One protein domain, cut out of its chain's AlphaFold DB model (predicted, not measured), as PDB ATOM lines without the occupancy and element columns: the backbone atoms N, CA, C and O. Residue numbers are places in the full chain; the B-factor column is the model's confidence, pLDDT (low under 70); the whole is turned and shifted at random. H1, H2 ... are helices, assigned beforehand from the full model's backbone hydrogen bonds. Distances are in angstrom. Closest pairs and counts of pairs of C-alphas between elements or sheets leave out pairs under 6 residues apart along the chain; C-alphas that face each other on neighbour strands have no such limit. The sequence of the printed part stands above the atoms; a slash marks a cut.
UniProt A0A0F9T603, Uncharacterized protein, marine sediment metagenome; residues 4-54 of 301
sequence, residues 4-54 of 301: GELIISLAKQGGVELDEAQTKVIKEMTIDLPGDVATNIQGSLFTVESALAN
ATOM      1  N   GLY A   4     156.743 145.721 108.235       73.62
ATOM      2  CA  GLY A   4     157.512 144.486 108.366       73.62
ATOM      3  C   GLY A   4     158.538 144.282 107.249       73.62
ATOM      4  O   GLY A   4     159.696 143.959 107.501       73.62
ATOM      5  N   GLU A   5     158.145 144.536 106.008       75.00
ATOM      6  CA  GLU A   5     158.985 144.497 104.813       75.00
ATOM      7  C   GLU A   5     160.075 145.562 104.882       75.00
ATOM      8  O   GLU A   5     161.216 145.295 104.503       75.00
ATOM      9  N   LEU A   6     159.749 146.750 105.404       75.56
ATOM     10  CA  LEU A   6     160.727 147.820 105.576       75.56
ATOM     11  C   LEU A   6     161.757 147.447 106.641       75.56
ATOM     12  O   LEU A   6     162.949 147.545 106.380       75.56
ATOM     13  N   ILE A   7     161.326 146.954 107.800       78.00
ATOM     14  CA  ILE A   7     162.226 146.537 108.885       78.00
ATOM     15  C   ILE A   7     163.130 145.384 108.430       78.00
ATOM     16  O   ILE A   7     164.327 145.409 108.702       78.00
ATOM     17  N   ILE A   8     162.602 144.412 107.681       79.88
ATOM     18  CA  ILE A   8     163.406 143.318 107.114       79.88
ATOM     19  C   ILE A   8     164.407 143.851 106.082       79.88
ATOM     20  O   ILE A   8     165.560 143.423 106.069       79.88
ATOM     21  N   SER A   9     163.995 144.791 105.228       76.50
ATOM     22  CA  SER A   9     164.894 145.443 104.272       76.50
ATOM     23  C   SER A   9     166.005 146.221 104.980       76.50
ATOM     24  O   SER A   9     167.153 146.134 104.561       76.50
ATOM     25  N   LEU A  10     165.684 146.948 106.050       78.06
ATOM     26  CA  LEU A  10     166.639 147.723 106.844       78.06
ATOM     27  C   LEU A  10     167.609 146.822 107.609       78.06
ATOM     28  O   LEU A  10     168.805 147.093 107.621       78.06
ATOM     29  N   ALA A  11     167.120 145.729 108.200       76.69
ATOM     30  CA  ALA A  11     167.958 144.742 108.875       76.69
ATOM     31  C   ALA A  11     168.969 144.127 107.900       76.69
ATOM     32  O   ALA A  11     170.163 144.110 108.184       76.69
ATOM     33  N   LYS A  12     168.514 143.738 106.701       77.56
ATOM     34  CA  LYS A  12     169.402 143.269 105.629       77.56
ATOM     35  C   LYS A  12     170.402 144.338 105.195       77.56
ATOM     36  O   LYS A  12     171.580 144.035 105.048       77.56
ATOM     37  N   GLN A  13     169.959 145.584 105.014       71.69
ATOM     38  CA  GLN A  13     170.852 146.677 104.620       71.69
ATOM     39  C   GLN A  13     171.907 146.996 105.693       71.69
ATOM     40  O   GLN A  13     173.040 147.328 105.350       71.69
ATOM     41  N   GLY A  14     171.556 146.855 106.973       72.62
ATOM     42  CA  GLY A  14     172.454 147.025 108.116       72.62
ATOM     43  C   GLY A  14     173.298 145.795 108.466       72.62
ATOM     44  O   GLY A  14     174.029 145.846 109.451       72.62
ATOM     45  N   GLY A  15     173.200 144.698 107.705       68.00
ATOM     46  CA  GLY A  15     173.958 143.466 107.954       68.00
ATOM     47  C   GLY A  15     173.496 142.661 109.176       68.00
ATOM     48  O   GLY A  15     174.272 141.885 109.726       68.00
ATOM     49  N   VAL A  16     172.254 142.845 109.628       79.56
ATOM     50  CA  VAL A  16     171.657 142.093 110.739       79.56
ATOM     51  C   VAL A  16     170.914 140.878 110.186       79.56
ATOM     52  O   VAL A  16     169.910 141.021 109.484       79.56
ATOM     53  N   GLU A  17     171.380 139.675 110.527       76.00
ATOM     54  CA  GLU A  17     170.654 138.438 110.231       76.00
ATOM     55  C   GLU A  17     169.503 138.247 111.224       76.00
ATOM     56  O   GLU A  17     169.711 138.120 112.430       76.00
ATOM     57  N   LEU A  18     168.276 138.243 110.704       80.44
ATOM     58  CA  LEU A  18     167.074 137.940 111.473       80.44
ATOM     59  C   LEU A  18     166.801 136.439 111.412       80.44
ATOM     60  O   LEU A  18     166.786 135.856 110.326       80.44
ATOM     61  N   ASP A  19     166.521 135.826 112.559       83.62
ATOM     62  CA  ASP A  19     166.097 134.428 112.599       83.62
ATOM     63  C   ASP A  19     164.651 134.243 112.080       83.62
ATOM     64  O   ASP A  19     163.908 135.197 111.803       83.62
ATOM     65  N   GLU A  20     164.243 132.986 111.902       79.06
ATOM     66  CA  GLU A  20     162.947 132.632 111.314       79.06
ATOM     67  C   GLU A  20     161.758 133.077 112.193       79.06
ATOM     68  O   GLU A  20     160.708 133.474 111.677       79.06
ATOM     69  N   ALA A  21     161.934 133.097 113.521       81.38
ATOM     70  CA  ALA A  21     160.917 133.543 114.468       81.38
ATOM     71  C   ALA A  21     160.783 135.074 114.469       81.38
ATOM     72  O   ALA A  21     159.668 135.599 114.415       81.38
ATOM     73  N   GLN A  22     161.901 135.797 114.444       80.12
ATOM     74  CA  GLN A  22     161.961 137.256 114.344       80.12
ATOM     75  C   GLN A  22     161.361 137.749 113.028       80.12
ATOM     76  O   GLN A  22     160.531 138.659 113.019       80.12
ATOM     77  N   THR A  23     161.703 137.098 111.915       79.19
ATOM     78  CA  THR A  23     161.156 137.417 110.589       79.19
ATOM     79  C   THR A  23     159.635 137.269 110.559       79.19
ATOM     80  O   THR A  23     158.942 138.078 109.939       79.19
ATOM     81  N   LYS A  24     159.098 136.248 111.236       80.19
ATOM     82  CA  LYS A  24     157.655 136.003 111.312       80.19
ATOM     83  C   LYS A  24     156.932 137.081 112.124       80.19
ATOM     84  O   LYS A  24     155.964 137.646 111.628       80.19
ATOM     85  N   VAL A  25     157.448 137.428 113.304       81.00
ATOM     86  CA  VAL A  25     156.889 138.496 114.158       81.00
ATOM     87  C   VAL A  25     156.900 139.848 113.441       81.00
ATOM     88  O   VAL A  25     155.927 140.597 113.498       81.00
ATOM     89  N   ILE A  26     157.979 140.158 112.721       77.94
ATOM     90  CA  ILE A  26     158.117 141.427 111.997       77.94
ATOM     91  C   ILE A  26     157.142 141.499 110.810       77.94
ATOM     92  O   ILE A  26     156.549 142.549 110.574       77.94
ATOM     93  N   LYS A  27     156.907 140.389 110.094       77.19
ATOM     94  CA  LYS A  27     155.920 140.324 108.997       77.19
ATOM     95  C   LYS A  27     154.472 140.510 109.457       77.19
ATOM     96  O   LYS A  27     153.644 140.943 108.662       77.19
ATOM     97  N   GLU A  28     154.160 140.196 110.712       79.94
ATOM     98  CA  GLU A  28     152.813 140.356 111.276       79.94
ATOM     99  C   GLU A  28     152.482 141.827 111.626       79.94
ATOM    100  O   GLU A  28     151.316 142.167 111.853       79.94
ATOM    101  N   MET A  29     153.467 142.739 111.595       75.81
ATOM    102  CA  MET A  29     153.259 144.178 111.809       75.81
ATOM    103  C   MET A  29     152.552 144.839 110.609       75.81
ATOM    104  O   MET A  29     153.171 145.243 109.626       75.81
ATOM    105  N   THR A  30     151.233 144.991 110.716       62.00
ATOM    106  CA  THR A  30     150.319 145.488 109.666       62.00
ATOM    107  C   THR A  30     150.003 146.980 109.811       62.00
ATOM    108  O   THR A  30     148.854 147.391 109.955       62.00
ATOM    109  N   ILE A  31     151.035 147.822 109.774       69.75
ATOM    110  CA  ILE A  31     150.853 149.268 109.579       69.75
ATOM    111  C   ILE A  31     151.372 149.617 108.186       69.75
ATOM    112  O   ILE A  31     152.514 149.290 107.848       69.75
ATOM    113  N   ASP A  32     150.518 150.255 107.387       66.12
ATOM    114  CA  ASP A  32     150.857 150.736 106.051       66.12
ATOM    115  C   ASP A  32     151.579 152.080 106.135       66.12
ATOM    116  O   ASP A  32     151.045 153.069 106.644       66.12
ATOM    117  N   LEU A  33     152.800 152.119 105.600       67.12
ATOM    118  CA  LEU A  33     153.520 153.361 105.366       67.12
ATOM    119  C   LEU A  33     153.143 153.943 104.000       67.12
ATOM    120  O   LEU A  33     153.072 153.199 103.010       67.12
ATOM    121  N   PRO A  34     153.001 155.276 103.908       77.19
ATOM    122  CA  PRO A  34     153.012 155.980 102.634       77.19
ATOM    123  C   PRO A  34     154.247 155.576 101.807       77.19
ATOM    124  O   PRO A  34     155.376 155.548 102.305       77.19
ATOM    125  N   GLY A  35     154.024 155.179 100.549       66.06
ATOM    126  CA  GLY A  35     155.062 154.575  99.703       66.06
ATOM    127  C   GLY A  35     156.224 155.515  99.362       66.06
ATOM    128  O   GLY A  35     157.344 155.060  99.146       66.06
ATOM    129  N   ASP A  36     155.978 156.818  99.381       72.50
ATOM    130  CA  ASP A  36     156.960 157.893  99.234       72.50
ATOM    131  C   ASP A  36     157.951 157.947 100.408       72.50
ATOM    132  O   ASP A  36     159.156 158.082 100.196       72.50
ATOM    133  N   VAL A  37     157.479 157.760 101.641       68.69
ATOM    134  CA  VAL A  37     158.339 157.735 102.837       68.69
ATOM    135  C   VAL A  37     159.245 156.504 102.833       68.69
ATOM    136  O   VAL A  37     160.450 156.627 103.045       68.69
ATOM    137  N   ALA A  38     158.692 155.326 102.536       65.12
ATOM    138  CA  ALA A  38     159.468 154.086 102.480       65.12
ATOM    139  C   ALA A  38     160.547 154.127 101.380       65.12
ATOM    140  O   ALA A  38     161.695 153.753 101.623       65.12
ATOM    141  N   THR A  39     160.202 154.667 100.206       69.81
ATOM    142  CA  THR A  39     161.135 154.821  99.079       69.81
ATOM    143  C   THR A  39     162.262 155.804  99.405       69.81
ATOM    144  O   THR A  39     163.422 155.527  99.110       69.81
ATOM    145  N   ASN A  40     161.954 156.924 100.070       72.69
ATOM    146  CA  ASN A  40     162.965 157.904 100.475       72.69
ATOM    147  C   ASN A  40     163.922 157.356 101.545       72.69
ATOM    148  O   ASN A  40     165.123 157.622 101.486       72.69
ATOM    149  N   ILE A  41     163.412 156.571 102.502       68.94
ATOM    150  CA  ILE A  41     164.237 155.926 103.532       68.94
ATOM    151  C   ILE A  41     165.173 154.898 102.889       68.94
ATOM    152  O   ILE A  41     166.375 154.945 103.128       68.94
ATOM    153  N   GLN A  42     164.660 154.013 102.032       68.12
ATOM    154  CA  GLN A  42     165.489 153.000 101.370       68.12
ATOM    155  C   GLN A  42     166.497 153.602 100.385       68.12
ATOM    156  O   GLN A  42     167.625 153.124 100.315       68.12
ATOM    157  N   GLY A  43     166.117 154.651  99.649       66.81
ATOM    158  CA  GLY A  43     166.999 155.318  98.686       66.81
ATOM    159  C   GLY A  43     168.141 156.111  99.329       66.81
ATOM    160  O   GLY A  43     169.157 156.342  98.682       66.81
ATOM    161  N   SER A  44     167.996 156.501 100.598       65.25
ATOM    162  CA  SER A  44     169.022 157.249 101.343       65.25
ATOM    163  C   SER A  44     169.990 156.346 102.117       65.25
ATOM    164  O   SER A  44     170.959 156.841 102.693       65.25
ATOM    165  N   LEU A  45     169.730 155.037 102.168       67.94
ATOM    166  CA  LEU A  45     170.499 154.074 102.949       67.94
ATOM    167  C   LEU A  45     171.345 153.190 102.035       67.94
ATOM    168  O   LEU A  45     170.838 152.511 101.143       67.94
ATOM    169  N   PHE A  46     172.648 153.173 102.298       67.12
ATOM    170  CA  PHE A  46     173.591 152.285 101.630       67.12
ATOM    171  C   PHE A  46     173.873 151.070 102.514       67.12
ATOM    172  O   PHE A  46     173.972 151.193 103.736       67.12
ATOM    173  N   THR A  47     174.025 149.901 101.894       74.75
ATOM    174  CA  THR A  47     174.651 148.758 102.563       74.75
ATOM    175  C   THR A  47     176.148 149.010 102.650       74.75
ATOM    176  O   THR A  47     176.683 149.833 101.905       74.75
ATOM    177  N   VAL A  48     176.855 148.304 103.533       65.62
ATOM    178  CA  VAL A  48     178.321 148.428 103.614       65.62
ATOM    179  C   VAL A  48     178.960 148.122 102.255       65.62
ATOM    180  O   VAL A  48     179.793 148.886 101.781       65.62
ATOM    181  N   GLU A  49     178.503 147.070 101.573       67.88
ATOM    182  CA  GLU A  49     178.980 146.712 100.232       67.88
ATOM    183  C   GLU A  49     178.652 147.779  99.178       67.88
ATOM    184  O   GLU A  49     179.523 148.155  98.395       67.88
ATOM    185  N   SER A  50     177.427 148.323  99.163       68.44
ATOM    186  CA  SER A  50     177.050 149.338  98.170       68.44
ATOM    187  C   SER A  50     177.689 150.698  98.446       68.44
ATOM    188  O   SER A  50     177.983 151.437  97.508       68.44
ATOM    189  N   ALA A  51     177.979 151.009  99.711       70.75
ATOM    190  CA  ALA A  51     178.761 152.172 100.109       70.75
ATOM    191  C   ALA A  51     180.222 152.049  99.653       70.75
ATOM    192  O   ALA A  51     180.788 153.015  99.146       70.75
ATOM    193  N   LEU A  52     180.811 150.855  99.780       70.50
ATOM    194  CA  LEU A  52     182.174 150.555  99.330       70.50
ATOM    195  C   LEU A  52     182.312 150.439  97.809       70.50
ATOM    196  O   LEU A  52     183.430 150.505  97.311       70.50
ATOM    197  N   ALA A  53     181.211 150.287  97.075       72.00
ATOM    198  CA  ALA A  53     181.181 150.339  95.615       72.00
ATOM    199  C   ALA A  53     180.834 151.737  95.069       72.00
ATOM    200  O   ALA A  53     180.984 151.980  93.872       72.00
ATOM    201  N   ASN A  54     180.364 152.662  95.915       74.94
ATOM    202  CA  ASN A  54     179.969 154.002  95.494       74.94
ATOM    203  C   ASN A  54     181.197 154.932  95.411       74.94
ATOM    204  O   ASN A  54     181.775 155.265  96.453       74.94
TER     205      ASN A  54
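Overview. This is residues 4 to 54 of the 301 residues of an uncharacterized protein of marine sediment metagenome (UniProt A0A0F9T603). One flat layer has H1 in its middle, and the rest of the printed part curves loosely round it through H2 and H3 to H4 at one end. The 51 printed residues hold four named helices, H1 to H4 in order, and no named strand: all helix. It is only just loose, close to compact, with a radius of gyration of the C-alphas of 12.2 A, spanning 34 by 27 by 7 A.

Arrangement. Start at H1, residues 4 to 13; it touches H2, residues 20 to 27, closest at the C-alphas of Gly 4 and Lys 27, 4.5 A. They run opposite ways at a steep tilt of 55 degrees. H3, residues 35 to 43, is close to H1 but not clearly touching: the closest C-alphas, Leu 6 and Ala 38, are 7.1 A apart. H4, residues 48 to 53, is apart from H2. In these helices every O i to N i+4 pair is within hydrogen-bond range.

Along the chain. Find C-alpha 4 at (157.512, 144.486, 108.366); H1 runs 14.0 A from there. H4 ends at C-alpha 53, (181.181, 150.339, 95.615).

Size, cuts and confidence. The printed part has no cut and no long link. Look for pLDDT under 70 in 18 residues, among them 41 to 46.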